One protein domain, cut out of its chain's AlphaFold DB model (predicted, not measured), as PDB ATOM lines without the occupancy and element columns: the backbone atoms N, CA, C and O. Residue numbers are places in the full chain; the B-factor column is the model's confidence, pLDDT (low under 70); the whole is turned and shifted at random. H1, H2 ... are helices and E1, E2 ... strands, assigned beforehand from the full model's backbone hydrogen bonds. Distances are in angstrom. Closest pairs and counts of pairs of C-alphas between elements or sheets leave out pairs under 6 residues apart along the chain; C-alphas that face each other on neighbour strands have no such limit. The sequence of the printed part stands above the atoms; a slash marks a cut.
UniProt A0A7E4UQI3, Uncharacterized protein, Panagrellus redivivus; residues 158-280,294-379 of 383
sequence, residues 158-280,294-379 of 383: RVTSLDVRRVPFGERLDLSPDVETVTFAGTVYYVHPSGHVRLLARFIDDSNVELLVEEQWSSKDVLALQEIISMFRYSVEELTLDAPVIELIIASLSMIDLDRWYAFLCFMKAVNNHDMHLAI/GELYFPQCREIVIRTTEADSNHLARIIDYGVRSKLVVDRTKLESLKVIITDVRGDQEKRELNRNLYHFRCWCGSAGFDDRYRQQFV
ATOM      1  N   ARG A 158     -22.556  20.379  48.097       94.44
ATOM      2  CA  ARG A 158     -21.775  21.067  49.140       94.44
ATOM      3  C   ARG A 158     -20.299  20.678  49.120       94.44
ATOM      4  O   ARG A 158     -19.500  21.377  49.727       94.44
ATOM      5  N   VAL A 159     -19.950  19.584  48.442       96.69
ATOM      6  CA  VAL A 159     -18.566  19.131  48.304       96.69
ATOM      7  C   VAL A 159     -17.843  20.037  47.324       96.69
ATOM      8  O   VAL A 159     -18.178  20.061  46.137       96.69
ATOM      9  N   THR A 160     -16.850  20.758  47.825       98.12
ATOM     10  CA  THR A 160     -16.009  21.679  47.059       98.12
ATOM     11  C   THR A 160     -14.595  21.141  46.880       98.12
ATOM     12  O   THR A 160     -13.933  21.554  45.935       98.12
ATOM     13  N   SER A 161     -14.146  20.191  47.706       98.56
ATOM     14  CA  SER A 161     -12.829  19.566  47.570       98.56
ATOM     15  C   SER A 161     -12.933  18.050  47.439       98.56
ATOM     16  O   SER A 161     -13.691  17.391  48.163       98.56
ATOM     17  N   LEU A 162     -12.162  17.495  46.509       98.62
ATOM     18  CA  LEU A 162     -12.083  16.062  46.258       98.62
ATOM     19  C   LEU A 162     -10.621  15.614  46.212       98.62
ATOM     20  O   LEU A 162      -9.873  16.013  45.319       98.62
ATOM     21  N   ASP A 163     -10.248  14.733  47.137       98.62
ATOM     22  CA  ASP A 163      -8.955  14.054  47.150       98.62
ATOM     23  C   ASP A 163      -9.123  12.581  46.748       98.62
ATOM     24  O   ASP A 163      -9.872  11.837  47.383       98.62
ATOM     25  N   VAL A 164      -8.432  12.144  45.693       98.62
ATOM     26  CA  VAL A 164      -8.445  10.754  45.226       98.62
ATOM     27  C   VAL A 164      -7.032  10.191  45.165       98.62
ATOM     28  O   VAL A 164      -6.188  10.668  44.400       98.62
ATOM     29  N   ARG A 165      -6.804   9.123  45.933       97.81
ATOM     30  CA  ARG A 165      -5.507   8.447  46.046       97.81
ATOM     31  C   ARG A 165      -5.577   6.996  45.594       97.81
ATOM     32  O   ARG A 165      -6.516   6.277  45.934       97.81
ATOM     33  N   ARG A 166      -4.550   6.554  44.874       96.19
ATOM     34  CA  ARG A 166      -4.267   5.150  44.579       96.19
ATOM     35  C   ARG A 166      -3.243   4.667  45.603       96.19
ATOM     36  O   ARG A 166      -2.105   5.121  45.603       96.19
ATOM     37  N   VAL A 167      -3.651   3.766  46.493       95.19
ATOM     38  CA  VAL A 167      -2.825   3.327  47.630       95.19
ATOM     39  C   VAL A 167      -2.858   1.810  47.792       95.19
ATOM     40  O   VAL A 167      -3.885   1.188  47.516       95.19
ATOM     41  N   PRO A 168      -1.770   1.189  48.274       93.88
ATOM     42  CA  PRO A 168      -1.784  -0.228  48.603       93.88
ATOM     43  C   PRO A 168      -2.575  -0.443  49.901       93.88
ATOM     44  O   PRO A 168      -2.158   0.017  50.965       93.88
ATOM     45  N   PHE A 169      -3.701  -1.166  49.861       91.44
ATOM     46  CA  PHE A 169      -4.409  -1.511  51.109       91.44
ATOM     47  C   PHE A 169      -3.725  -2.652  51.867       91.44
ATOM     48  O   PHE A 169      -3.935  -2.827  53.069       91.44
ATOM     49  N   GLY A 170      -2.894  -3.430  51.167       82.69
ATOM     50  CA  GLY A 170      -2.255  -4.628  51.694       82.69
ATOM     51  C   GLY A 170      -3.235  -5.788  51.902       82.69
ATOM     52  O   GLY A 170      -4.452  -5.671  51.755       82.69
ATOM     53  N   GLU A 171      -2.693  -6.948  52.271       72.50
ATOM     54  CA  GLU A 171      -3.462  -8.197  52.411       72.50
ATOM     55  C   GLU A 171      -4.433  -8.199  53.606       72.50
ATOM     56  O   GLU A 171      -5.288  -9.073  53.711       72.50
ATOM     57  N   ARG A 172      -4.302  -7.239  54.531       66.38
ATOM     58  CA  ARG A 172      -4.990  -7.249  55.833       66.38
ATOM     59  C   ARG A 172      -6.300  -6.467  55.881       66.38
ATOM     60  O   ARG A 172      -6.964  -6.510  56.915       66.38
ATOM     61  N   LEU A 173      -6.669  -5.748  54.822       80.88
ATOM     62  CA  LEU A 173      -7.949  -5.046  54.802       80.88
ATOM     63  C   LEU A 173      -9.092  -6.019  54.496       80.88
ATOM     64  O   LEU A 173      -9.208  -6.520  53.377       80.88
ATOM     65  N   ASP A 174      -9.943  -6.260  55.495       78.06
ATOM     66  CA  ASP A 174     -11.199  -6.984  55.311       78.06
ATOM     67  C   ASP A 174     -12.209  -6.075  54.600       78.06
ATOM     68  O   ASP A 174     -12.744  -5.129  55.178       78.06
ATOM     69  N   LEU A 175     -12.420  -6.354  53.315       80.12
ATOM     70  CA  LEU A 175     -13.383  -5.677  52.445       80.12
ATOM     71  C   LEU A 175     -14.571  -6.590  52.112       80.12
ATOM     72  O   LEU A 175     -15.156  -6.492  51.032       80.12
ATOM     73  N   SER A 176     -14.895  -7.531  53.003       76.50
ATOM     74  CA  SER A 176     -16.064  -8.387  52.831       76.50
ATOM     75  C   SER A 176     -17.358  -7.557  52.727       76.50
ATOM     76  O   SER A 176     -17.464  -6.479  53.310       76.50
ATOM     77  N   PRO A 177     -18.372  -8.033  51.978       74.38
ATOM     78  CA  PRO A 177     -19.603  -7.275  51.717       74.38
ATOM     79  C   PRO A 177     -20.418  -6.924  52.973       74.38
ATOM     80  O   PRO A 177     -21.285  -6.055  52.907       74.38
ATOM     81  N   ASP A 178     -20.151  -7.590  54.100       80.62
ATOM     82  CA  ASP A 178     -20.816  -7.334  55.381       80.62
ATOM     83  C   ASP A 178     -20.126  -6.223  56.198       80.62
ATOM     84  O   ASP A 178     -20.683  -5.741  57.186       80.62
ATOM     85  N   VAL A 179     -18.929  -5.791  55.787       85.56
ATOM     86  CA  VAL A 179     -18.166  -4.723  56.436       85.56
ATOM     87  C   VAL A 179     -18.521  -3.388  55.789       85.56
ATOM     88  O   VAL A 179     -18.181  -3.122  54.642       85.56
ATOM     89  N   GLU A 180     -19.203  -2.519  56.536       90.06
ATOM     90  CA  GLU A 180     -19.550  -1.172  56.060       90.06
ATOM     91  C   GLU A 180     -18.399  -0.173  56.239       90.06
ATOM     92  O   GLU A 180     -18.283   0.774  55.461       90.06
ATOM     93  N   THR A 181     -17.538  -0.386  57.238       93.75
ATOM     94  CA  THR A 181     -16.426   0.512  57.565       93.75
ATOM     95  C   THR A 181     -15.156  -0.242  57.922       93.75
ATOM     96  O   THR A 181     -15.215  -1.257  58.612       93.75
ATOM     97  N   VAL A 182     -14.005   0.318  57.564       94.06
ATOM     98  CA  VAL A 182     -12.679  -0.220  57.880       94.06
ATOM     99  C   VAL A 182     -11.761   0.882  58.399       94.06
ATOM    100  O   VAL A 182     -11.930   2.050  58.056       94.06
ATOM    101  N   THR A 183     -10.785   0.526  59.235       93.62
ATOM    102  CA  THR A 183      -9.733   1.462  59.655       93.62
ATOM    103  C   THR A 183      -8.499   1.275  58.778       93.62
ATOM    104  O   THR A 183      -7.901   0.202  58.774       93.62
ATOM    105  N   PHE A 184      -8.099   2.322  58.061       92.69
ATOM    106  CA  PHE A 184      -6.898   2.364  57.230       92.69
ATOM    107  C   PHE A 184      -6.038   3.557  57.647       92.69
ATOM    108  O   PHE A 184      -6.551   4.663  57.808       92.69
ATOM    109  N   ALA A 185      -4.743   3.330  57.889       90.44
ATOM    110  CA  ALA A 185      -3.813   4.355  58.382       90.44
ATOM    111  C   ALA A 185      -4.345   5.154  59.600       90.44
ATOM    112  O   ALA A 185      -4.222   6.375  59.670       90.44
ATOM    113  N   GLY A 186      -4.991   4.467  60.552       91.56
ATOM    114  CA  GLY A 186      -5.559   5.083  61.762       91.56
ATOM    115  C   GLY A 186      -6.864   5.859  61.551       91.56
ATOM    116  O   GLY A 186      -7.360   6.478  62.487       91.56
ATOM    117  N   THR A 187      -7.436   5.812  60.350       94.38
ATOM    118  CA  THR A 187      -8.628   6.571  59.961       94.38
ATOM    119  C   THR A 187      -9.752   5.638  59.519       94.38
ATOM    120  O   THR A 187      -9.498   4.634  58.858       94.38
ATOM    121  N   VAL A 188     -10.998   5.962  59.869       95.06
ATOM    122  CA  VAL A 188     -12.178   5.176  59.473       95.06
ATOM    123  C   VAL A 188     -12.657   5.590  58.083       95.06
ATOM    124  O   VAL A 188     -12.865   6.772  57.815       95.06
ATOM    125  N   TYR A 189     -12.873   4.601  57.221       96.50
ATOM    126  CA  TYR A 189     -13.437   4.759  55.887       96.50
ATOM    127  C   TYR A 189     -14.655   3.867  55.710       96.50
ATOM    128  O   TYR A 189     -14.711   2.776  56.274       96.50
ATOM    129  N   TYR A 190     -15.589   4.296  54.866       95.75
ATOM    130  CA  TYR A 190     -16.642   3.429  54.356       95.75
ATOM    131  C   TYR A 190     -16.100   2.544  53.239       95.75
ATOM    132  O   TYR A 190     -15.275   2.986  52.439       95.75
ATOM    133  N   VAL A 191     -16.587   1.310  53.177       94.44
ATOM    134  CA  VAL A 191     -16.244   0.328  52.144       94.44
ATOM    135  C   VAL A 191     -17.313   0.333  51.058       94.44
ATOM    136  O   VAL A 191     -18.511   0.454  51.338       94.44
ATOM    137  N   HIS A 192     -16.897   0.191  49.800       93.12
ATOM    138  CA  HIS A 192     -17.841   0.071  48.699       93.12
ATOM    139  C   HIS A 192     -18.754  -1.169  48.872       93.12
ATOM    140  O   HIS A 192     -18.269  -2.290  49.036       93.12
ATOM    141  N   PRO A 193     -20.088  -1.029  48.745       88.75
ATOM    142  CA  PRO A 193     -21.058  -2.054  49.155       88.75
ATOM    143  C   PRO A 193     -21.094  -3.317  48.282       88.75
ATOM    144  O   PRO A 193     -21.836  -4.249  48.580       88.75
ATOM    145  N   SER A 194     -20.356  -3.363  47.171       86.75
ATOM    146  CA  SER A 194     -20.325  -4.546  46.301       86.75
ATOM    147  C   SER A 194     -19.453  -5.685  46.840       86.75
ATOM    148  O   SER A 194     -19.531  -6.783  46.292       86.75
ATOM    149  N   GLY A 195     -18.587  -5.438  47.833       79.25
ATOM    150  CA  GLY A 195     -17.655  -6.421  48.420       79.25
ATOM    151  C   GLY A 195     -16.560  -6.952  47.479       79.25
ATOM    152  O   GLY A 195     -15.639  -7.639  47.904       79.25
ATOM    153  N   HIS A 196     -16.645  -6.650  46.183       84.31
ATOM    154  CA  HIS A 196     -15.657  -7.016  45.164       84.31
ATOM    155  C   HIS A 196     -14.970  -5.796  44.551       84.31
ATOM    156  O   HIS A 196     -14.161  -5.958  43.644       84.31
ATOM    157  N   VAL A 197     -15.344  -4.599  45.008       91.06
ATOM    158  CA  VAL A 197     -14.706  -3.340  44.638       91.06
ATOM    159  C   VAL A 197     -13.866  -2.877  45.821       91.06
ATOM    160  O   VAL A 197     -14.381  -2.717  46.927       91.06
ATOM    161  N   ARG A 198     -12.578  -2.661  45.584       93.31
ATOM    162  CA  ARG A 198     -11.594  -2.181  46.548       93.31
ATOM    163  C   ARG A 198     -11.500  -0.660  46.471       93.31
ATOM    164  O   ARG A 198     -10.513  -0.090  46.009       93.31
ATOM    165  N   LEU A 199     -12.566  -0.022  46.938       95.38
ATOM    166  CA  LEU A 199     -12.720   1.425  47.007       95.38
ATOM    167  C   LEU A 199     -13.198   1.808  48.406       95.38
ATOM    168  O   LEU A 199     -14.166   1.241  48.923       95.38
ATOM    169  N   LEU A 200     -12.520   2.786  48.990       96.69
ATOM    170  CA  LEU A 200     -12.828   3.379  50.278       96.69
ATOM    171  C   LEU A 200     -13.211   4.840  50.082       96.69
ATOM    172  O   LEU A 200     -12.655   5.520  49.221       96.69
ATOM    173  N   ALA A 201     -14.143   5.330  50.890       97.25
ATOM    174  CA  ALA A 201     -14.558   6.724  50.840       97.25
ATOM    175  C   ALA A 201     -14.875   7.259  52.232       97.25
ATOM    176  O   ALA A 201     -15.371   6.528  53.092       97.25
ATOM    177  N   ARG A 202     -14.638   8.550  52.446       96.00
ATOM    178  CA  ARG A 202     -15.127   9.267  53.624       96.00
ATOM    179  C   ARG A 202     -15.375  10.736  53.309       96.00
ATOM    180  O   ARG A 202     -14.718  11.309  52.441       96.00
ATOM    181  N   PHE A 203     -16.277  11.339  54.069       95.94
ATOM    182  CA  PHE A 203     -16.275  12.782  54.268       95.94
ATOM    183  C   PHE A 203     -15.245  13.113  55.351       95.94
ATOM    184  O   PHE A 203     -15.234  12.483  56.409       95.94
ATOM    185  N   ILE A 204     -14.354  14.062  55.075       94.12
ATOM    186  CA  ILE A 204     -13.523  14.687  56.115       94.12
ATOM    187  C   ILE A 204     -14.390  15.700  56.877       94.12
ATOM    188  O   ILE A 204     -14.339  15.768  58.101       94.12
ATOM    189  N   ASP A 205     -15.229  16.421  56.132       91.62
ATOM    190  CA  ASP A 205     -16.293  17.299  56.609       91.62
ATOM    191  C   ASP A 205     -17.378  17.437  55.518       91.62
ATOM    192  O   ASP A 205     -17.414  16.675  54.549       91.62
ATOM    193  N   ASP A 206     -18.280  18.412  55.655       89.56
ATOM    194  CA  ASP A 206     -19.371  18.628  54.701       89.56
ATOM    195  C   ASP A 206     -18.919  18.987  53.274       89.56
ATOM    196  O   ASP A 206     -19.657  18.711  52.319       89.56
ATOM    197  N   SER A 207     -17.725  19.565  53.140       95.19
ATOM    198  CA  SER A 207     -17.147  20.099  51.902       95.19
ATOM    199  C   SER A 207     -16.029  19.246  51.300       95.19
ATOM    200  O   SER A 207     -15.763  19.360  50.104       95.19
ATOM    201  N   ASN A 208     -15.400  18.383  52.096       97.19
ATOM    202  CA  ASN A 208     -14.197  17.650  51.718       97.19
ATOM    203  C   ASN A 208     -14.467  16.142  51.651       97.19
ATOM    204  O   ASN A 208     -14.844  15.517  52.648       97.19
ATOM    205  N   VAL A 209     -14.233  15.541  50.483       97.69
ATOM    206  CA  VAL A 209     -14.340  14.090  50.270       97.69
ATOM    207  C   VAL A 209     -12.978  13.503  49.958       97.69
ATOM    208  O   VAL A 209     -12.244  14.016  49.118       97.69
ATOM    209  N   GLU A 210     -12.686  12.370  50.587       98.31
ATOM    210  CA  GLU A 210     -11.512  11.567  50.286       98.31
ATOM    211  C   GLU A 210     -11.920  10.188  49.768       98.31
ATOM    212  O   GLU A 210     -12.732   9.490  50.386       98.31
ATOM    213  N   LEU A 211     -11.322   9.792  48.647       98.38
ATOM    214  CA  LEU A 211     -11.494   8.500  47.998       98.38
ATOM    215  C   LEU A 211     -10.146   7.781  47.926       98.38
ATOM    216  O   LEU A 211      -9.166   8.335  47.431       98.38
ATOM    217  N   LEU A 212     -10.106   6.528  48.370       97.94
ATOM    218  CA  LEU A 212      -8.932   5.671  48.223       97.94
ATOM    219  C   LEU A 212      -9.289   4.469  47.364       97.94
ATOM    220  O   LEU A 212     -10.255   3.767  47.659       97.94
ATOM    221  N   VAL A 213      -8.495   4.199  46.340       97.00
ATOM    222  CA  VAL A 213      -8.616   3.000  45.510       97.00
ATOM    223  C   VAL A 213      -7.375   2.132  45.674       97.00
ATOM    224  O   VAL A 213      -6.267   2.652  45.816       97.00
ATOM    225  N   GLU A 214      -7.566   0.815  45.666       95.06
ATOM    226  CA  GLU A 214      -6.460  -0.140  45.737       95.06
ATOM    227  C   GLU A 214      -5.471   0.065  44.585       95.06
ATOM    228  O   GLU A 214      -5.858   0.255  43.432       95.06
ATOM    229  N   GLU A 215      -4.178  -0.048  44.883       92.69
ATOM    230  CA  GLU A 215      -3.121   0.109  43.888       92.69
ATOM    231  C   GLU A 215      -3.219  -0.921  42.753       92.69
ATOM    232  O   GLU A 215      -2.989  -0.604  41.585       92.69
ATOM    233  N   GLN A 216      -3.597  -2.150  43.103       90.81
ATOM    234  CA  GLN A 216      -3.896  -3.251  42.190       90.81
ATOM    235  C   GLN A 216      -5.382  -3.280  41.812       90.81
ATOM    236  O   GLN A 216      -6.033  -4.324  41.888       90.81
ATOM    237  N   TRP A 217      -5.931  -2.126  41.435       93.50
ATOM    238  CA  TRP A 217      -7.319  -2.009  41.004       93.50
ATOM    239  C   TRP A 217      -7.666  -2.987  39.869       93.50
ATOM    240  O   TRP A 217      -6.861  -3.300  38.997       93.50
ATOM    241  N   SER A 218      -8.891  -3.488  39.880       93.19
ATOM    242  CA  SER A 218      -9.506  -4.256  38.803       93.19
ATOM    243  C   SER A 218     -10.287  -3.339  37.857       93.19
ATOM    244  O   SER A 218     -10.564  -2.182  38.177       93.19
ATOM    245  N   SER A 219     -10.756  -3.857  36.718       93.00
ATOM    246  CA  SER A 219     -11.659  -3.090  35.845       93.00
ATOM    247  C   SER A 219     -12.941  -2.642  36.565       93.00
ATOM    248  O   SER A 219     -13.459  -1.560  36.304       93.00
ATOM    249  N   LYS A 220     -13.434  -3.431  37.531       94.00
ATOM    250  CA  LYS A 220     -14.599  -3.060  38.349       94.00
ATOM    251  C   LYS A 220     -14.303  -1.881  39.272       94.00
ATOM    252  O   LYS A 220     -15.177  -1.041  39.460       94.00
ATOM    253  N   ASP A 221     -13.091  -1.820  39.819       95.06
ATOM    254  CA  ASP A 221     -12.642  -0.714  40.669       95.06
ATOM    255  C   ASP A 221     -12.534   0.577  39.869       95.06
ATOM    256  O   ASP A 221     -13.007   1.618  40.313       95.06
ATOM    257  N   VAL A 222     -11.993   0.485  38.654       94.94
ATOM    258  CA  VAL A 222     -11.888   1.596  37.705       94.94
ATOM    259  C   VAL A 222     -13.261   2.187  37.376       94.94
ATOM    260  O   VAL A 222     -13.448   3.402  37.463       94.94
ATOM    261  N   LEU A 223     -14.236   1.339  37.033       94.81
ATOM    262  CA  LEU A 223     -15.599   1.782  36.733       94.81
ATOM    263  C   LEU A 223     -16.273   2.401  37.962       94.81
ATOM    264  O   LEU A 223     -16.822   3.496  37.870       94.81
ATOM    265  N   ALA A 224     -16.185   1.744  39.121       94.88
ATOM    266  CA  ALA A 224     -16.771   2.256  40.358       94.88
ATOM    267  C   ALA A 224     -16.149   3.597  40.781       94.88
ATOM    268  O   ALA A 224     -16.864   4.498  41.219       94.88
ATOM    269  N   LEU A 225     -14.832   3.749  40.609       96.75
ATOM    270  CA  LEU A 225     -14.117   4.990  40.884       96.75
ATOM    271  C   LEU A 225     -14.579   6.124  39.957       96.75
ATOM    272  O   LEU A 225     -14.851   7.231  40.420       96.75
ATOM    273  N   GLN A 226     -14.713   5.857  38.656       95.94
ATOM    274  CA  GLN A 226     -15.210   6.851  37.707       95.94
ATOM    275  C   GLN A 226     -16.648   7.277  38.039       95.94
ATOM    276  O   GLN A 226     -16.956   8.472  38.021       95.94
ATOM    277  N   GLU A 227     -17.508   6.321  38.402       93.06
ATOM    278  CA  GLU A 227     -18.889   6.597  38.790       93.06
ATOM    279  C   GLU A 227     -18.958   7.501  40.027       93.06
ATOM    280  O   GLU A 227     -19.692   8.493  40.007       93.06
ATOM    281  N   ILE A 228     -18.179   7.222  41.079       94.50
ATOM    282  CA  ILE A 228     -18.193   8.048  42.295       94.50
ATOM    283  C   ILE A 228     -17.594   9.442  42.058       94.50
ATOM    284  O   ILE A 228     -18.174  10.426  42.512       94.50
ATOM    285  N   ILE A 229     -16.511   9.571  41.282       96.62
ATOM    286  CA  ILE A 229     -15.931  10.880  40.929       96.62
ATOM    287  C   ILE A 229     -16.966  11.721  40.171       96.62
ATOM    288  O   ILE A 229     -17.163  12.904  40.468       96.62
ATOM    289  N   SER A 230     -17.702  11.097  39.243       93.62
ATOM    290  CA  SER A 230     -18.741  11.776  38.461       93.62
ATOM    291  C   SER A 230     -19.862  12.367  39.324       93.62
ATOM    292  O   SER A 230     -20.548  13.300  38.896       93.62
ATOM    293  N   MET A 231     -20.045  11.866  40.552       92.31
ATOM    294  CA  MET A 231     -21.061  12.385  41.459       92.31
ATOM    295  C   MET A 231     -20.771  13.801  41.933       92.31
ATOM    296  O   MET A 231     -21.719  14.573  42.064       92.31
ATOM    297  N   PHE A 232     -19.499  14.099  42.201       94.94
ATOM    298  CA  PHE A 232     -19.036  15.346  42.817       94.94
ATOM    299  C   PHE A 232     -18.602  16.386  41.778       94.94
ATOM    300  O   PHE A 232     -18.458  17.564  42.093       94.94
ATOM    301  N   ARG A 233     -18.440  15.975  40.512       94.50
ATOM    302  CA  ARG A 233     -17.780  16.759  39.453       94.50
ATOM    303  C   ARG A 233     -18.282  18.197  39.274       94.50
ATOM    304  O   ARG A 233     -17.525  19.060  38.852       94.50
ATOM    305  N   TYR A 234     -19.554  18.455  39.569       94.31
ATOM    306  CA  TYR A 234     -20.203  19.736  39.290       94.31
ATOM    307  C   TYR A 234     -19.938  20.833  40.319       94.31
ATOM    308  O   TYR A 234     -20.058  22.005  39.966       94.31
ATOM    309  N   SER A 235     -19.619  20.470  41.561       96.19
ATOM    310  CA  SER A 235     -19.406  21.414  42.665       96.19
ATOM    311  C   SER A 235     -17.951  21.514  43.107       96.19
ATOM    312  O   SER A 235     -17.605  22.466  43.795       96.19
ATOM    313  N   VAL A 236     -17.105  20.563  42.705       97.75
ATOM    314  CA  VAL A 236     -15.690  20.542  43.085       97.75
ATOM    315  C   VAL A 236     -14.952  21.752  42.503       97.75
ATOM    316  O   VAL A 236     -14.896  21.948  41.285       97.75
ATOM    317  N   GLU A 237     -14.372  22.540  43.403       98.25
ATOM    318  CA  GLU A 237     -13.501  23.684  43.144       98.25
ATOM    319  C   GLU A 237     -12.018  23.292  43.284       98.25
ATOM    320  O   GLU A 237     -11.188  23.731  42.487       98.25
ATOM    321  N   GLU A 238     -11.700  22.401  44.225       98.50
ATOM    322  CA  GLU A 238     -10.348  21.921  44.524       98.50
ATOM    323  C   GLU A 238     -10.227  20.417  44.269       98.50
ATOM    324  O   GLU A 238     -10.996  19.607  44.790       98.50
ATOM    325  N   LEU A 239      -9.250  20.019  43.464       98.31
ATOM    326  CA  LEU A 239      -9.105  18.638  43.026       98.31
ATOM    327  C   LEU A 239      -7.681  18.148  43.261       98.31
ATOM    328  O   LEU A 239      -6.743  18.645  42.643       98.31
ATOM    329  N   THR A 240      -7.525  17.130  44.101       98.62
ATOM    330  CA  THR A 240      -6.237  16.469  44.325       98.62
ATOM    331  C   THR A 240      -6.306  15.027  43.841       98.62
ATOM    332  O   THR A 240      -7.119  14.247  44.323       98.62
ATOM    333  N   LEU A 241      -5.476  14.659  42.865       98.50
ATOM    334  CA  LEU A 241      -5.515  13.348  42.210       98.50
ATOM    335  C   LEU A 241      -4.124  12.750  42.082       98.50
ATOM    336  O   LEU A 241      -3.158  13.468  41.839       98.50
ATOM    337  N   ASP A 242      -4.031  11.429  42.113       98.38
ATOM    338  CA  ASP A 242      -2.817  10.750  41.659       98.38
ATOM    339  C   ASP A 242      -2.789  10.658  40.121       98.38
ATOM    340  O   ASP A 242      -3.835  10.572  39.469       98.38
ATOM    341  N   ALA A 243      -1.595  10.655  39.520       97.75
ATOM    342  CA  ALA A 243      -1.395  10.626  38.065       97.75
ATOM    343  C   ALA A 243      -2.210   9.536  37.324       97.75
ATOM    344  O   ALA A 243      -2.845   9.852  36.312       97.75
ATOM    345  N   PRO A 244      -2.304   8.286  37.822       97.00
ATOM    346  CA  PRO A 244      -3.149   7.261  37.205       97.00
ATOM    347  C   PRO A 244      -4.648   7.599  37.229       97.00
ATOM    348  O   PRO A 244      -5.391   7.197  36.336       97.00
ATOM    349  N   VAL A 245      -5.112   8.334  38.245       98.12
ATOM    350  CA  VAL A 245      -6.524   8.705  38.410       98.12
ATOM    351  C   VAL A 245      -6.913   9.817  37.440       98.12
ATOM    352  O   VAL A 245      -7.985   9.757  36.837       98.12
ATOM    353  N   ILE A 246      -6.052  10.820  37.235       97.56
ATOM    354  CA  ILE A 246      -6.324  11.825  36.201       97.56
ATOM    355  C   ILE A 246      -6.297  11.184  34.808       97.56
ATOM    356  O   ILE A 246      -7.192  11.467  34.017       97.56
ATOM    357  N   GLU A 247      -5.373  10.256  34.522       97.12
ATOM    358  CA  GLU A 247      -5.390   9.509  33.254       97.12
ATOM    359  C   GLU A 247      -6.713   8.753  33.054       97.12
ATOM    360  O   GLU A 247      -7.296   8.848  31.977       97.12
ATOM    361  N   LEU A 248      -7.234   8.085  34.091       96.75
ATOM    362  CA  LEU A 248      -8.554   7.442  34.067       96.75
ATOM    363  C   LEU A 248      -9.666   8.424  33.673       96.75
ATOM    364  O   LEU A 248     -10.465   8.139  32.779       96.75
ATOM    365  N   ILE A 249      -9.730   9.591  34.321       96.50
ATOM    366  CA  ILE A 249     -10.756  10.599  34.018       96.50
ATOM    367  C   ILE A 249     -10.655  11.016  32.550       96.50
ATOM    368  O   ILE A 249     -11.667  11.040  31.850       96.50
ATOM    369  N   ILE A 250      -9.444  11.282  32.056       95.44
ATOM    370  CA  ILE A 250      -9.222  11.650  30.655       95.44
ATOM    371  C   ILE A 250      -9.616  10.518  29.704       95.44
ATOM    372  O   ILE A 250     -10.321  10.767  28.726       95.44
ATOM    373  N   ALA A 251      -9.228   9.280  29.998       94.00
ATOM    374  CA  ALA A 251      -9.598   8.116  29.205       94.00
ATOM    375  C   ALA A 251     -11.123   7.948  29.135       94.00
ATOM    376  O   ALA A 251     -11.652   7.710  28.050       94.00
ATOM    377  N   SER A 252     -11.841   8.190  30.240       93.44
ATOM    378  CA  SER A 252     -13.312   8.126  30.293       93.44
ATOM    379  C   SER A 252     -14.018   9.164  29.409       93.44
ATOM    380  O   SER A 252     -15.181   8.985  29.053       93.44
ATOM    381  N   LEU A 253     -13.316  10.243  29.040       91.88
ATOM    382  CA  LEU A 253     -13.794  11.296  28.136       91.88
ATOM    383  C   LEU A 253     -13.356  11.075  26.680       91.88
ATOM    384  O   LEU A 253     -13.736  11.843  25.792       91.88
ATOM    385  N   SER A 254     -12.521  10.066  26.435       90.44
ATOM    386  CA  SER A 254     -11.991   9.736  25.116       90.44
ATOM    387  C   SER A 254     -12.952   8.838  24.325       90.44
ATOM    388  O   SER A 254     -14.054   8.520  24.769       90.44
ATOM    389  N   MET A 255     -12.546   8.418  23.124       84.31
ATOM    390  CA  MET A 255     -13.292   7.413  22.349       84.31
ATOM    391  C   MET A 255     -13.019   5.971  22.807       84.31
ATOM    392  O   MET A 255     -13.632   5.038  22.290       84.31
ATOM    393  N   ILE A 256     -12.079   5.773  23.732       86.50
ATOM    394  CA  ILE A 256     -11.723   4.459  24.261       86.50
ATOM    395  C   ILE A 256     -12.637   4.155  25.448       86.50
ATOM    396  O   ILE A 256     -12.755   4.960  26.369       86.50
ATOM    397  N   ASP A 257     -13.281   2.988  25.433       88.00
ATOM    398  CA  ASP A 257     -14.012   2.500  26.600       88.00
ATOM    399  C   ASP A 257     -13.043   2.142  27.748       88.00
ATOM    400  O   ASP A 257     -11.871   1.811  27.545       88.00
ATOM    401  N   LEU A 258     -13.520   2.231  28.991       89.94
ATOM    402  CA  LEU A 258     -12.657   2.034  30.160       89.94
ATOM    403  C   LEU A 258     -12.130   0.600  30.289       89.94
ATOM    404  O   LEU A 258     -11.044   0.400  30.832       89.94
ATOM    405  N   ASP A 259     -12.845  -0.382  29.741       89.69
ATOM    406  CA  ASP A 259     -12.394  -1.772  29.709       89.69
ATOM    407  C   ASP A 259     -11.160  -1.946  28.807       89.69
ATOM    408  O   ASP A 259     -10.186  -2.582  29.217       89.69
ATOM    409  N   ARG A 260     -11.143  -1.344  27.606       90.06
ATOM    410  CA  ARG A 260      -9.964  -1.353  26.718       90.06
ATOM    411  C   ARG A 260      -8.819  -0.543  27.295       90.06
ATOM    412  O   ARG A 260      -7.675  -0.976  27.183       90.06
ATOM    413  N   TRP A 261      -9.109   0.602  27.911       92.88
ATOM    414  CA  TRP A 261      -8.091   1.391  28.604       92.88
ATOM    415  C   TRP A 261      -7.410   0.568  29.705       92.88
ATOM    416  O   TRP A 261      -6.185   0.465  29.743       92.88
ATOM    417  N   TYR A 262      -8.198  -0.102  30.547       91.62
ATOM    418  CA  TYR A 262      -7.670  -0.956  31.606       91.62
ATOM    419  C   TYR A 262      -6.889  -2.158  31.047       91.62
ATOM    420  O   TYR A 262      -5.811  -2.487  31.547       91.62
ATOM    421  N   ALA A 263      -7.382  -2.793  29.977       91.50
ATOM    422  CA  ALA A 263      -6.668  -3.875  29.301       91.50
ATOM    423  C   ALA A 263      -5.317  -3.409  28.731       91.50
ATOM    424  O   ALA A 263      -4.322  -4.126  28.840       91.50
ATOM    425  N   PHE A 264      -5.260  -2.195  28.179       89.88
ATOM    426  CA  PHE A 264      -4.024  -1.579  27.703       89.88
ATOM    427  C   PHE A 264      -3.027  -1.332  28.844       89.88
ATOM    428  O   PHE A 264      -1.857  -1.697  28.711       89.88
ATOM    429  N   LEU A 265      -3.479  -0.810  29.991       89.62
ATOM    430  CA  LEU A 265      -2.629  -0.686  31.182       89.62
ATOM    431  C   LEU A 265      -2.065  -2.044  31.631       89.62
ATOM    432  O   LEU A 265      -0.871  -2.158  31.913       89.62
ATOM    433  N   CYS A 266      -2.904  -3.087  31.659       89.12
ATOM    434  CA  CYS A 266      -2.472  -4.447  31.994       89.12
ATOM    435  C   CYS A 266      -1.415  -4.967  31.014       89.12
ATOM    436  O   CYS A 266      -0.431  -5.573  31.435       89.12
ATOM    437  N   PHE A 267      -1.608  -4.715  29.717       88.31
ATOM    438  CA  PHE A 267      -0.663  -5.115  28.682       88.31
ATOM    439  C   PHE A 267       0.697  -4.446  28.878       88.31
ATOM    440  O   PHE A 267       1.699  -5.152  28.947       88.31
ATOM    441  N   MET A 268       0.738  -3.118  29.045       86.75
ATOM    442  CA  MET A 268       1.985  -2.372  29.270       86.75
ATOM    443  C   MET A 268       2.759  -2.892  30.480       86.75
ATOM    444  O   MET A 268       3.967  -3.116  30.396       86.75
ATOM    445  N   LYS A 269       2.044  -3.155  31.582       84.88
ATOM    446  CA  LYS A 269       2.627  -3.740  32.793       84.88
ATOM    447  C   LYS A 269       3.210  -5.130  32.526       84.88
ATOM    448  O   LYS A 269       4.287  -5.442  33.023       84.88
ATOM    449  N   ALA A 270       2.530  -5.956  31.731       83.56
ATOM    450  CA  ALA A 270       2.989  -7.303  31.395       83.56
ATOM    451  C   ALA A 270       4.227  -7.308  30.484       83.56
ATOM    452  O   ALA A 270       5.101  -8.155  30.655       83.56
ATOM    453  N   VAL A 271       4.326  -6.369  29.538       83.88
ATOM    454  CA  VAL A 271       5.485  -6.260  28.631       83.88
ATOM    455  C   VAL A 271       6.625  -5.404  29.192       83.88
ATOM    456  O   VAL A 271       7.651  -5.256  28.534       83.88
ATOM    457  N   ASN A 272       6.450  -4.841  30.395       78.06
ATOM    458  CA  ASN A 272       7.367  -3.893  31.032       78.06
ATOM    459  C   ASN A 272       7.759  -2.714  30.116       78.06
ATOM    460  O   ASN A 272       8.874  -2.199  30.183       78.06
ATOM    461  N   ASN A 273       6.846  -2.310  29.232       77.12
ATOM    462  CA  ASN A 273       7.040  -1.211  28.295       77.12
ATOM    463  C   ASN A 273       6.027  -0.113  28.612       77.12
ATOM    464  O   ASN A 273       4.895  -0.120  28.130       77.12
ATOM    465  N   HIS A 274       6.455   0.805  29.473       72.00
ATOM    466  CA  HIS A 274       5.638   1.916  29.955       72.00
ATOM    467  C   HIS A 274       5.619   3.111  28.984       72.00
ATOM    468  O   HIS A 274       4.766   3.988  29.134       72.00
ATOM    469  N   ASP A 275       6.484   3.075  27.962       66.56
ATOM    470  CA  ASP A 275       6.607   4.041  26.859       66.56
ATOM    471  C   ASP A 275       5.659   3.713  25.693       66.56
ATOM    472  O   ASP A 275       5.699   4.332  24.629       66.56
ATOM    473  N   MET A 276       4.807   2.698  25.843       75.94
ATOM    474  CA  MET A 276       3.797   2.404  24.841       75.94
ATOM    475  C   MET A 276       2.722   3.487  24.819       75.94
ATOM    476  O   MET A 276       2.088   3.799  25.826       75.94
ATOM    477  N   HIS A 277       2.458   3.991  23.618       73.19
ATOM    478  CA  HIS A 277       1.398   4.949  23.347       73.19
ATOM    479  C   HIS A 277       0.267   4.267  22.577       73.19
ATOM    480  O   HIS A 277       0.504   3.443  21.687       73.19
ATOM    481  N   LEU A 278      -0.978   4.615  22.900       69.88
ATOM    482  CA  LEU A 278      -2.122   4.183  22.105       69.88
ATOM    483  C   LEU A 278      -2.093   4.930  20.772       69.88
ATOM    484  O   LEU A 278      -2.308   6.139  20.719       69.88
ATOM    485  N   ALA A 279      -1.869   4.200  19.679       61.69
ATOM    486  CA  ALA A 279      -2.093   4.714  18.337       61.69
ATOM    487  C   ALA A 279      -3.607   4.821  18.098       61.69
ATOM    488  O   ALA A 279      -4.222   3.958  17.474       61.69
ATOM    489  N   ILE A 280      -4.233   5.863  18.646       61.75
ATOM    490  CA  ILE A 280      -5.617   6.181  18.309       61.75
ATOM    491  C   ILE A 280      -5.589   6.742  16.893       61.75
ATOM    492  O   ILE A 280      -5.207   7.896  16.679       61.75
ATOM    493  N   GLY A 294     -20.631  19.643  24.906       63.34
ATOM    494  CA  GLY A 294     -19.722  20.778  25.144       63.34
ATOM    495  C   GLY A 294     -19.601  21.150  26.631       63.34
ATOM    496  O   GLY A 294     -19.081  22.214  26.961       63.34
ATOM    497  N   GLU A 295     -20.094  20.280  27.512       85.06
ATOM    498  CA  GLU A 295     -20.124  20.462  28.953       85.06
ATOM    499  C   GLU A 295     -18.758  20.090  29.530       85.06
ATOM    500  O   GLU A 295     -18.192  19.044  29.205       85.06
ATOM    501  N   LEU A 296     -18.227  20.960  30.386       92.19
ATOM    502  CA  LEU A 296     -16.989  20.713  31.113       92.19
ATOM    503  C   LEU A 296     -17.175  19.582  32.122       92.19
ATOM    504  O   LEU A 296     -18.215  19.497  32.778       92.19
ATOM    505  N   TYR A 297     -16.152  18.745  32.295       95.06
ATOM    506  CA  TYR A 297     -16.215  17.685  33.295       95.06
ATOM    507  C   TYR A 297     -16.234  18.241  34.727       95.06
ATOM    508  O   TYR A 297     -17.128  17.880  35.487       95.06
ATOM    509  N   PHE A 298     -15.323  19.170  35.041       96.44
ATOM    510  CA  PHE A 298     -15.238  19.922  36.295       96.44
ATOM    511  C   PHE A 298     -15.452  21.432  36.043       96.44
ATOM    512  O   PHE A 298     -14.487  22.192  35.906       96.44
ATOM    513  N   PRO A 299     -16.706  21.906  35.941       95.25
ATOM    514  CA  PRO A 299     -17.016  23.284  35.538       95.25
ATOM    515  C   PRO A 299     -16.678  24.369  36.576       95.25
ATOM    516  O   PRO A 299     -16.653  25.553  36.220       95.25
ATOM    517  N   GLN A 300     -16.477  24.002  37.845       96.56
ATOM    518  CA  GLN A 300     -16.163  24.940  38.935       96.56
ATOM    519  C   GLN A 300     -14.728  24.822  39.450       96.56
ATOM    520  O   GLN A 300     -14.342  25.594  40.320       96.56
ATOM    521  N   CYS A 301     -13.932  23.905  38.896       97.19
ATOM    522  CA  CYS A 301     -12.584  23.655  39.382       97.19
ATOM    523  C   CYS A 301     -11.667  24.862  39.137       97.19
ATOM    524  O   CYS A 301     -11.543  25.350  38.008       97.19
ATOM    525  N   ARG A 302     -11.036  25.326  40.217       96.75
ATOM    526  CA  ARG A 302     -10.082  26.437  40.268       96.75
ATOM    527  C   ARG A 302      -8.684  25.957  40.622       96.75
ATOM    528  O   ARG A 302      -7.715  26.513  40.115       96.75
ATOM    529  N   GLU A 303      -8.572  24.897  41.414       97.38
ATOM    530  CA  GLU A 303      -7.284  24.342  41.809       97.38
ATOM    531  C   GLU A 303      -7.193  22.857  41.484       97.38
ATOM    532  O   GLU A 303      -8.070  22.069  41.835       97.38
ATOM    533  N   ILE A 304      -6.101  22.472  40.826       97.38
ATOM    534  CA  ILE A 304      -5.750  21.075  40.592       97.38
ATOM    535  C   ILE A 304      -4.367  20.803  41.163       97.38
ATOM    536  O   ILE A 304      -3.390  21.466  40.808       97.38
ATOM    537  N   VAL A 305      -4.268  19.750  41.964       98.19
ATOM    538  CA  VAL A 305      -3.015  19.161  42.417       98.19
ATOM    539  C   VAL A 305      -2.937  17.732  41.898       98.19
ATOM    540  O   VAL A 305      -3.806  16.907  42.161       98.19
ATOM    541  N   ILE A 306      -1.876  17.421  41.163       98.19
ATOM    542  CA  ILE A 306      -1.597  16.073  40.676       98.19
ATOM    543  C   ILE A 306      -0.376  15.541  41.408       98.19
ATOM    544  O   ILE A 306       0.713  16.101  41.285       98.19
ATOM    545  N   ARG A 307      -0.554  14.464  42.166       97.81
ATOM    546  CA  ARG A 307       0.536  13.718  42.794       97.81
ATOM    547  C   ARG A 307       1.047  12.668  41.820       97.81
ATOM    548  O   ARG A 307       0.267  11.944  41.204       97.81
ATOM    549  N   THR A 308       2.357  12.584  41.665       96.25
ATOM    550  CA  THR A 308       2.992  11.552  40.852       96.25
ATOM    551  C   THR A 308       4.275  11.097  41.512       96.25
ATOM    552  O   THR A 308       4.996  11.897  42.105       96.25
ATOM    553  N   THR A 309       4.583   9.820  41.355       93.00
ATOM    554  CA  THR A 309       5.943   9.320  41.524       93.00
ATOM    555  C   THR A 309       6.684   9.448  40.194       93.00
ATOM    556  O   THR A 309       6.083   9.732  39.148       93.00
ATOM    557  N   GLU A 310       7.990   9.213  40.207       89.31
ATOM    558  CA  GLU A 310       8.761   9.021  38.980       89.31
ATOM    559  C   GLU A 310       8.219   7.864  38.124       89.31
ATOM    560  O   GLU A 310       7.987   8.038  36.923       89.31
ATOM    561  N   ALA A 311       7.917   6.723  38.752       88.81
ATOM    562  CA  ALA A 311       7.376   5.537  38.088       88.81
ATOM    563  C   ALA A 311       6.002   5.793  37.441       88.81
ATOM    564  O   ALA A 311       5.724   5.298  36.346       88.81
ATOM    565  N   ASP A 312       5.158   6.607  38.083       92.69
ATOM    566  CA  ASP A 312       3.827   6.936  37.573       92.69
ATOM    567  C   ASP A 312       3.822   8.102  36.566       92.69
ATOM    568  O   ASP A 312       2.788   8.385  35.956       92.69
ATOM    569  N   SER A 313       4.958   8.766  36.328       93.56
ATOM    570  CA  SER A 313       5.015   9.948  35.453       93.56
ATOM    571  C   SER A 313       4.558   9.667  34.012       93.56
ATOM    572  O   SER A 313       3.986  10.546  33.364       93.56
ATOM    573  N   ASN A 314       4.700   8.426  33.534       93.56
ATOM    574  CA  ASN A 314       4.214   7.986  32.222       93.56
ATOM    575  C   ASN A 314       2.691   8.144  32.059       93.56
ATOM    576  O   ASN A 314       2.214   8.414  30.955       93.56
ATOM    577  N   HIS A 315       1.917   8.040  33.148       95.38
ATOM    578  CA  HIS A 315       0.475   8.308  33.123       95.38
ATOM    579  C   HIS A 315       0.184   9.748  32.671       95.38
ATOM    580  O   HIS A 315      -0.760   9.979  31.920       95.38
ATOM    581  N   LEU A 316       1.029  10.711  33.058       95.69
ATOM    582  CA  LEU A 316       0.887  12.114  32.664       95.69
ATOM    583  C   LEU A 316       1.235  12.351  31.192       95.69
ATOM    584  O   LEU A 316       0.599  13.176  30.536       95.69
ATOM    585  N   ALA A 317       2.221  11.624  30.664       93.62
ATOM    586  CA  ALA A 317       2.634  11.746  29.270       93.62
ATOM    587  C   ALA A 317       1.543  11.264  28.309       93.62
ATOM    588  O   ALA A 317       1.213  11.959  27.347       93.62
ATOM    589  N   ARG A 318       0.926  10.116  28.617       93.25
ATOM    590  CA  ARG A 318      -0.105   9.485  27.779       93.25
ATOM    591  C   ARG A 318      -1.415  10.256  27.709       93.25
ATOM    592  O   ARG A 318      -2.204  10.041  26.794       93.25
ATOM    593  N   ILE A 319      -1.654  11.193  28.630       93.94
ATOM    594  CA  ILE A 319      -2.867  12.022  28.633       93.94
ATOM    595  C   ILE A 319      -3.101  12.703  27.267       93.94
ATOM    596  O   ILE A 319      -4.248  12.846  26.832       93.94
ATOM    597  N   ILE A 320      -2.031  13.090  26.561       90.81
ATOM    598  CA  ILE A 320      -2.134  13.734  25.244       90.81
ATOM    599  C   ILE A 320      -2.638  12.788  24.139       90.81
ATOM    600  O   ILE A 320      -3.262  13.250  23.178       90.81
ATOM    601  N   ASP A 321      -2.427  11.478  24.284       89.81
ATOM    602  CA  ASP A 321      -2.744  10.479  23.260       89.81
ATOM    603  C   ASP A 321      -4.240  10.195  23.175       89.81
ATOM    604  O   ASP A 321      -4.750   9.901  22.096       89.81
ATOM    605  N   TYR A 322      -4.976  10.388  24.275       90.62
ATOM    606  CA  TYR A 322      -6.432  10.211  24.326       90.62
ATOM    607  C   TYR A 322      -7.208  11.208  23.454       90.62
ATOM    608  O   TYR A 322      -8.417  11.068  23.278       90.62
ATOM    609  N   GLY A 323      -6.550  12.250  22.930       88.75
ATOM    610  CA  GLY A 323      -7.179  13.255  22.066       88.75
ATOM    611  C   GLY A 323      -8.201  14.155  22.775       88.75
ATOM    612  O   GLY A 323      -8.850  14.985  22.135       88.75
ATOM    613  N   VAL A 324      -8.337  14.035  24.098       90.12
ATOM    614  CA  VAL A 324      -9.224  14.866  24.916       90.12
ATOM    615  C   VAL A 324      -8.526  16.183  25.215       90.12
ATOM    616  O   VAL A 324      -7.476  16.224  25.846       90.12
ATOM    617  N   ARG A 325      -9.111  17.298  24.782       90.31
ATOM    618  CA  ARG A 325      -8.564  18.633  25.071       90.31
ATOM    619  C   ARG A 325      -8.851  19.002  26.527       90.31
ATOM    620  O   ARG A 325      -9.998  18.900  26.943       90.31
ATOM    621  N   SER A 326      -7.883  19.557  27.263       90.88
ATOM    622  CA  SER A 326      -8.101  19.985  28.664       90.88
ATOM    623  C   SER A 326      -9.241  21.000  28.851       90.88
ATOM    624  O   SER A 326      -9.856  21.019  29.909       90.88
ATOM    625  N   LYS A 327      -9.625  21.760  27.811       89.12
ATOM    626  CA  LYS A 327     -10.834  22.616  27.819       89.12
ATOM    627  C   LYS A 327     -12.174  21.863  27.872       89.12
ATOM    628  O   LYS A 327     -13.209  22.505  27.818       89.12
ATOM    629  N   LEU A 328     -12.165  20.532  27.813       91.25
ATOM    630  CA  LEU A 328     -13.336  19.678  28.053       91.25
ATOM    631  C   LEU A 328     -13.352  19.153  29.495       91.25
ATOM    632  O   LEU A 328     -14.365  18.649  29.963       91.25
ATOM    633  N   VAL A 329     -12.227  19.274  30.198       93.19
ATOM    634  CA  VAL A 329     -12.047  18.775  31.560       93.19
ATOM    635  C   VAL A 329     -12.290  19.899  32.551       93.19
ATOM    636  O   VAL A 329     -13.070  19.724  33.476       93.19
ATOM    637  N   VAL A 330     -11.679  21.063  32.318       92.75
ATOM    638  CA  VAL A 330     -11.762  22.231  33.199       92.75
ATOM    639  C   VAL A 330     -11.969  23.526  32.431       92.75
ATOM    640  O   VAL A 330     -11.545  23.668  31.277       92.75
ATOM    641  N   ASP A 331     -12.575  24.498  33.108       90.88
ATOM    642  CA  ASP A 331     -12.625  25.875  32.636       90.88
ATOM    643  C   ASP A 331     -11.262  26.551  32.843       90.88
ATOM    644  O   ASP A 331     -10.897  26.966  33.941       90.88
ATOM    645  N   ARG A 332     -10.498  26.708  31.760       88.00
ATOM    646  CA  ARG A 332      -9.174  27.352  31.807       88.00
ATOM    647  C   ARG A 332      -9.221  28.830  32.217       88.00
ATOM    648  O   ARG A 332      -8.185  29.387  32.584       88.00
ATOM    649  N   THR A 333     -10.380  29.482  32.107       88.44
ATOM    650  CA  THR A 333     -10.544  30.884  32.522       88.44
ATOM    651  C   THR A 333     -10.709  31.008  34.032       88.44
ATOM    652  O   THR A 333     -10.261  31.997  34.599       88.44
ATOM    653  N   LYS A 334     -11.271  29.978  34.678       90.75
ATOM    654  CA  LYS A 334     -11.440  29.904  36.134       90.75
ATOM    655  C   LYS A 334     -10.295  29.211  36.855       90.75
ATOM    656  O   LYS A 334     -10.152  29.421  38.048       90.75
ATOM    657  N   LEU A 335      -9.520  28.363  36.174       92.19
ATOM    658  CA  LEU A 335      -8.446  27.626  36.835       92.19
ATOM    659  C   LEU A 335      -7.365  28.590  37.336       92.19
ATOM    660  O   LEU A 335      -6.663  29.197  36.539       92.19
ATOM    661  N   GLU A 336      -7.212  28.731  38.638       94.06
ATOM    662  CA  GLU A 336      -6.248  29.615  39.290       94.06
ATOM    663  C   GLU A 336      -4.890  28.923  39.467       94.06
ATOM    664  O   GLU A 336      -3.848  29.566  39.322       94.06
ATOM    665  N   SER A 337      -4.886  27.605  39.700       94.50
ATOM    666  CA  SER A 337      -3.677  26.834  40.008       94.50
ATOM    667  C   SER A 337      -3.715  25.420  39.421       94.50
ATOM    668  O   SER A 337      -4.705  24.700  39.546       94.50
ATOM    669  N   LEU A 338      -2.609  25.001  38.798       95.06
ATOM    670  CA  LEU A 338      -2.353  23.621  38.387       95.06
ATOM    671  C   LEU A 338      -0.958  23.204  38.854       95.06
ATOM    672  O   LEU A 338       0.059  23.636  38.312       95.06
ATOM    673  N   LYS A 339      -0.907  22.326  39.847       95.56
ATOM    674  CA  LYS A 339       0.329  21.891  40.485       95.56
ATOM    675  C   LYS A 339       0.581  20.413  40.230       95.56
ATOM    676  O   LYS A 339      -0.306  19.595  40.430       95.56
ATOM    677  N   VAL A 340       1.808  20.066  39.865       96.19
ATOM    678  CA  VAL A 340       2.292  18.683  39.859       96.19
ATOM    679  C   VAL A 340       3.277  18.518  41.012       96.19
ATOM    680  O   VAL A 340       4.289  19.216  41.067       96.19
ATOM    681  N   ILE A 341       2.957  17.634  41.953       96.12
ATOM    682  CA  ILE A 341       3.815  17.257  43.075       96.12
ATOM    683  C   ILE A 341       4.478  15.935  42.711       96.12
ATOM    684  O   ILE A 341       3.784  14.939  42.509       96.12
ATOM    685  N   ILE A 342       5.804  15.944  42.623       94.06
ATOM    686  CA  ILE A 342       6.608  14.772  42.301       94.06
ATOM    687  C   ILE A 342       7.280  14.257  43.576       94.06
ATOM    688  O   ILE A 342       8.023  15.007  44.215       94.06
ATOM    689  N   THR A 343       7.039  12.994  43.916       90.56
ATOM    690  CA  THR A 343       7.749  12.247  44.969       90.56
ATOM    691  C   THR A 343       8.669  11.189  44.348       90.56
ATOM    692  O   THR A 343       8.595  10.911  43.149       90.56
ATOM    693  N   ASP A 344       9.552  10.607  45.159       83.94
ATOM    694  CA  ASP A 344      10.374   9.438  44.807       83.94
ATOM    695  C   ASP A 344      11.310   9.606  43.600       83.94
ATOM    696  O   ASP A 344      11.522   8.658  42.848       83.94
ATOM    697  N   VAL A 345      11.896  10.792  43.413       79.69
ATOM    698  CA  VAL A 345      12.829  11.042  42.298       79.69
ATOM    699  C   VAL A 345      14.199  10.415  42.569       79.69
ATOM    700  O   VAL A 345      14.914  10.839  43.483       79.69
ATOM    701  N   ARG A 346      14.597   9.432  41.757       69.62
ATOM    702  CA  ARG A 346      15.841   8.661  41.878       69.62
ATOM    703  C   ARG A 346      16.804   8.987  40.726       69.62
ATOM    704  O   ARG A 346      16.481   8.895  39.554       69.62
ATOM    705  N   GLY A 347      18.059   9.312  41.051       62.94
ATOM    706  CA  GLY A 347      19.161   9.392  40.070       62.94
ATOM    707  C   GLY A 347      19.006  10.429  38.937       62.94
ATOM    708  O   GLY A 347      18.118  11.271  38.955       62.94
ATOM    709  N   ASP A 348      19.930  10.422  37.963       62.03
ATOM    710  CA  ASP A 348      20.008  11.445  36.895       62.03
ATOM    711  C   ASP A 348      19.465  11.011  35.517       62.03
ATOM    712  O   ASP A 348      19.081  11.869  34.720       62.03
ATOM    713  N   GLN A 349      19.426   9.709  35.198       55.81
ATOM    714  CA  GLN A 349      18.837   9.216  33.934       55.81
ATOM    715  C   GLN A 349      17.308   9.278  33.957       55.81
ATOM    716  O   GLN A 349      16.686   9.727  32.996       55.81
ATOM    717  N   GLU A 350      16.742   8.877  35.083       62.53
ATOM    718  CA  GLU A 350      15.315   8.804  35.377       62.53
ATOM    719  C   GLU A 350      14.683  10.223  35.309       62.53
ATOM    720  O   GLU A 350      13.688  10.449  34.611       62.53
ATOM    721  N   LYS A 351      15.428  11.253  35.749       75.62
ATOM    722  CA  LYS A 351      15.085  12.676  35.550       75.62
ATOM    723  C   LYS A 351      14.848  13.091  34.095       75.62
ATOM    724  O   LYS A 351      14.069  14.017  33.865       75.62
ATOM    725  N   ARG A 352      15.532  12.513  33.097       81.88
ATOM    726  CA  ARG A 352      15.308  12.903  31.686       81.88
ATOM    727  C   ARG A 352      13.937  12.445  31.208       81.88
ATOM    728  O   ARG A 352      13.239  13.220  30.558       81.88
ATOM    729  N   GLU A 353      13.574  11.220  31.564       85.88
ATOM    730  CA  GLU A 353      12.289  10.620  31.228       85.88
ATOM    731  C   GLU A 353      11.148  11.338  31.947       85.88
ATOM    732  O   GLU A 353      10.202  11.815  31.324       85.88
ATOM    733  N   LEU A 354      11.315  11.571  33.249       89.56
ATOM    734  CA  LEU A 354      10.398  12.377  34.043       89.56
ATOM    735  C   LEU A 354      10.167  13.768  33.426       89.56
ATOM    736  O   LEU A 354       9.025  14.195  33.264       89.56
ATOM    737  N   ASN A 355      11.229  14.474  33.028       90.38
ATOM    738  CA  ASN A 355      11.104  15.787  32.389       90.38
ATOM    739  C   ASN A 355      10.372  15.719  31.039       90.38
ATOM    740  O   ASN A 355       9.566  16.605  30.742       90.38
ATOM    741  N   ARG A 356      10.615  14.674  30.235       91.38
ATOM    742  CA  ARG A 356       9.872  14.410  28.991       91.38
ATOM    743  C   ARG A 356       8.383  14.235  29.289       91.38
ATOM    744  O   ARG A 356       7.553  14.920  28.690       91.38
ATOM    745  N   ASN A 357       8.047  13.403  30.268       93.56
ATOM    746  CA  ASN A 357       6.670  13.122  30.665       93.56
ATOM    747  C   ASN A 357       5.935  14.365  31.182       93.56
ATOM    748  O   ASN A 357       4.815  14.664  30.755       93.56
ATOM    749  N   LEU A 358       6.594  15.152  32.033       92.94
ATOM    750  CA  LEU A 358       6.071  16.426  32.526       92.94
ATOM    751  C   LEU A 358       5.882  17.450  31.399       92.94
ATOM    752  O   LEU A 358       4.908  18.206  31.411       92.94
ATOM    753  N   TYR A 359       6.779  17.468  30.409       91.81
ATOM    754  CA  TYR A 359       6.639  18.317  29.227       91.81
ATOM    755  C   TYR A 359       5.408  17.933  28.397       91.81
ATOM    756  O   TYR A 359       4.610  18.811  28.066       91.81
ATOM    757  N   HIS A 360       5.187  16.641  28.125       92.38
ATOM    758  CA  HIS A 360       3.983  16.168  27.427       92.38
ATOM    759  C   HIS A 360       2.699  16.561  28.160       92.38
ATOM    760  O   HIS A 360       1.760  17.082  27.547       92.38
ATOM    761  N   PHE A 361       2.683  16.405  29.484       93.88
ATOM    762  CA  PHE A 361       1.557  16.830  30.303       93.88
ATOM    763  C   PHE A 361       1.320  18.345  30.232       93.88
ATOM    764  O   PHE A 361       0.190  18.796  30.024       93.88
ATOM    765  N   ARG A 362       2.385  19.152  30.318       91.69
ATOM    766  CA  ARG A 362       2.312  20.612  30.147       91.69
ATOM    767  C   ARG A 362       1.765  20.988  28.765       91.69
ATOM    768  O   ARG A 362       0.919  21.881  28.665       91.69
ATOM    769  N   CYS A 363       2.189  20.294  27.708       90.38
ATOM    770  CA  CYS A 363       1.665  20.481  26.355       90.38
ATOM    771  C   CYS A 363       0.160  20.211  26.276       90.38
ATOM    772  O   CYS A 363      -0.570  21.009  25.683       90.38
ATOM    773  N   TRP A 364      -0.319  19.136  26.903       91.38
ATOM    774  CA  TRP A 364      -1.746  18.813  26.951       91.38
ATOM    775  C   TRP A 364      -2.578  19.860  27.709       91.38
ATOM    776  O   TRP A 364      -3.666  20.258  27.264       91.38
ATOM    777  N   CYS A 365      -2.060  20.359  28.834       88.25
ATOM    778  CA  CYS A 365      -2.688  21.460  29.565       88.25
ATOM    779  C   CYS A 365      -2.865  22.680  28.636       88.25
ATOM    780  O   CYS A 365      -3.892  23.355  28.646       88.25
ATOM    781  N   GLY A 366      -1.943  22.866  27.697       79.50
ATOM    782  CA  GLY A 366      -2.000  23.898  26.676       79.50
ATOM    783  C   GLY A 366      -0.975  24.954  27.014       79.50
ATOM    784  O   GLY A 366      -1.297  25.931  27.682       79.50
ATOM    785  N   SER A 367       0.247  24.734  26.525       60.47
ATOM    786  CA  SER A 367       1.499  25.431  26.847       60.47
ATOM    787  C   SER A 367       1.439  26.962  26.940       60.47
ATOM    788  O   SER A 367       2.315  27.537  27.571       60.47
ATOM    789  N   ALA A 368       0.444  27.601  26.313       50.41
ATOM    790  CA  ALA A 368       0.254  29.052  26.221       50.41
ATOM    791  C   ALA A 368      -0.908  29.601  27.080       50.41
ATOM    792  O   ALA A 368      -1.270  30.762  26.946       50.41
ATOM    793  N   GLY A 369      -1.572  28.755  27.873       54.59
ATOM    794  CA  GLY A 369      -2.749  29.146  28.651       54.59
ATOM    795  C   GLY A 369      -2.559  29.084  30.159       54.59
ATOM    796  O   GLY A 369      -3.409  29.599  30.867       54.59
ATOM    797  N   PHE A 370      -1.504  28.446  30.666       66.06
ATOM    798  CA  PHE A 370      -1.335  28.218  32.103       66.06
ATOM    799  C   PHE A 370      -0.157  28.956  32.740       66.06
ATOM    800  O   PHE A 370      -0.092  28.919  33.958       66.06
ATOM    801  N   ASP A 371       0.701  29.637  31.971       72.19
ATOM    802  CA  ASP A 371       1.790  30.531  32.416       72.19
ATOM    803  C   ASP A 371       2.278  30.279  33.860       72.19
ATOM    804  O   ASP A 371       2.759  29.182  34.158       72.19
ATOM    805  N   ASP A 372       2.097  31.252  34.757       79.06
ATOM    806  CA  ASP A 372       2.514  31.207  36.168       79.06
ATOM    807  C   ASP A 372       1.596  30.350  37.067       79.06
ATOM    808  O   ASP A 372       1.899  30.099  38.243       79.06
ATOM    809  N   ARG A 373       0.458  29.899  36.521       87.25
ATOM    810  CA  ARG A 373      -0.527  29.032  37.191       87.25
ATOM    811  C   ARG A 373      -0.090  27.568  37.191       87.25
ATOM    812  O   ARG A 373      -0.522  26.814  38.058       87.25
ATOM    813  N   TYR A 374       0.768  27.160  36.251       90.81
ATOM    814  CA  TYR A 374       1.347  25.819  36.223       90.81
ATOM    815  C   TYR A 374       2.627  25.746  37.059       90.81
ATOM    816  O   TYR A 374       3.600  26.450  36.783       90.81
ATOM    817  N   ARG A 375       2.666  24.844  38.044       90.94
ATOM    818  CA  ARG A 375       3.821  24.661  38.936       90.94
ATOM    819  C   ARG A 375       4.210  23.194  39.059       90.94
ATOM    820  O   ARG A 375       3.352  22.322  39.148       90.94
ATOM    821  N   GLN A 376       5.510  22.935  39.124       91.25
ATOM    822  CA  GLN A 376       6.073  21.626  39.452       91.25
ATOM    823  C   GLN A 376       6.803  21.749  40.788       91.25
ATOM    824  O   GLN A 376       7.558  22.701  40.989       91.25
ATOM    825  N   GLN A 377       6.571  20.815  41.706       90.50
ATOM    826  CA  GLN A 377       7.261  20.760  42.990       90.50
ATOM    827  C   GLN A 377       7.851  19.371  43.194       90.50
ATOM    828  O   GLN A 377       7.117  18.390  43.245       90.50
ATOM    829  N   PHE A 378       9.165  19.316  43.373       87.50
ATOM    830  CA  PHE A 378       9.880  18.107  43.753       87.50
ATOM    831  C   PHE A 378       9.920  18.016  45.276       87.50
ATOM    832  O   PHE A 378      10.424  18.924  45.940       87.50
ATOM    833  N   VAL A 379       9.356  16.948  45.830       84.25
ATOM    834  CA  VAL A 379       9.420  16.648  47.258       84.25
ATOM    835  C   VAL A 379      10.521  15.615  47.443       84.25
ATOM    836  O   VAL A 379      10.423  14.497  46.945       84.25
TER     837      VAL A 379
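What this domain is: This is residues 158 to 280 and 294 to 379 of the 383 residues of an uncharacterized protein of Panagrellus redivivus (UniProt A0A7E4UQI3). One wide, twisted sheet of nine strands makes a wall through the domain, with H1, H2, H4 and H5 in a layer over one face and no named helix over the other. H1 and H5 lie along the strands, H2 and H4 stand up between them, and H3 packs on H1 and H2, away from the sheet. The printed part has 209 residues with five named helices and nine named strands, in the order E1 E2 E3 E4 E5 H1 E6 H2 H3 E7 H4 E8 H5 E9. The sheet is mixed, in the order E2 E3 E4 E5 E1 E6 E7 E8 E9, and the class is mixed, helices and strands. The whole is compact and rounded, with a radius of gyration of the C-alphas of 16.9 A and spans of 50 by 42 by 35 A.

How they stand to each other: Edge strand E2, residues 181 to 184, forms a hairpin with E3, residues 187 to 191, with N 182 and O 189 at 2.9 A. E3 and E4, residues 199 to 203, form a hairpin, with N 190 and O 201 at 2.9 A. E4 and E5, residues 208 to 214, form another, with N 200 and O 212 at 2.8 A. E2 E3 E4 E5 are a meander, each strand the antiparallel neighbour of the one before. The next neighbours are parallel: E5 and E1, residues 161 to 167, have N 211 and O 163 at 2.8 A; E1 and E6, residues 238 to 242, have N 164 and O 240 at 2.8 A. E6 and E7, residues 303 to 309, have N 305 and O 239 at 2.8 A; E7 and E8, residues 337 to 343, have N 306 and O 339 at 2.8 A. E8 and edge strand E9, residues 374 to 378, are parallel too, with N 340 and O 375 at 2.8 A. H1, residues 219 to 232, is on the sheet at a height of 9.7 A, over E5, and runs along the strands, at 4 degrees to E5 on the local plane. E5, H1, E6 are a split strand-helix-strand unit, with E1 between its strands, and a right-handed crossover. The hub H2, residues 243 to 252, stands up from the sheet on the same face and touches H1, about perpendicular at 84 degrees; the closest C-alphas, of Gln 226 and Ile 249, are 6.9 A apart. H3, residues 258 to 271, is not on the sheet; it touches H1 with residues 258 to 262 alone, closest at the C-alphas of Ser 219 and Tyr 262, 6.2 A, and touches H2 only at the corner, closest at those of Ser 252 and Leu 258, 6.1 A. H4, residues 313 to 318, touches H2 at a shallow tilt of 19 degrees, the same way, with the C-alphas of Pro 244 and His 315 closest at 5.6 A. H5, residues 350 to 365, is over E8 at a height of 10.0 A; it touches H4 with residues 354 to 361 alone, at a steep tilt of 42 degrees, the closest C-alphas, of Ala 317 and Asn 357, being 4.5 A apart. E7, H4, E8 and E8, H5, E9 are strand-helix-strand units, two parallel neighbour strands with a helix between, both right-handed in their crossover. In H2, H3, H4 and H5 every O i to N i+4 pair is within hydrogen-bond range; in H1, 9 of 10 are.

Where its parts are: E1 begins at C-alpha 161, (-12.829, 19.566, 47.570), and is 19.1 A long; E5 measures 20.3 A, E7 20.0 A and E8 19.2 A. H5, the longest helix, spans 22.8 A from C-alpha 350 at (15.315, 8.804, 35.377); H1 spans 21.0 A and H3 20.0 A. E9 ends at C-alpha 378, (9.880, 18.107, 43.753).

The domain as a whole: The C-alphas of Asp 178 and Ala 368 are the two farthest apart, at 51.2 A. Residues 281 to 293 are not printed, and C-alphas 280 and 294 are 21.4 A apart across this cut, within the link from H3 to E7. The links E1 to E2 and H4 to E8 are long. The mean pLDDT of the printed part is 89.4; under 70 are residues 172, 275, 278 to 280, 294, 346 to 350 and 367 to 370.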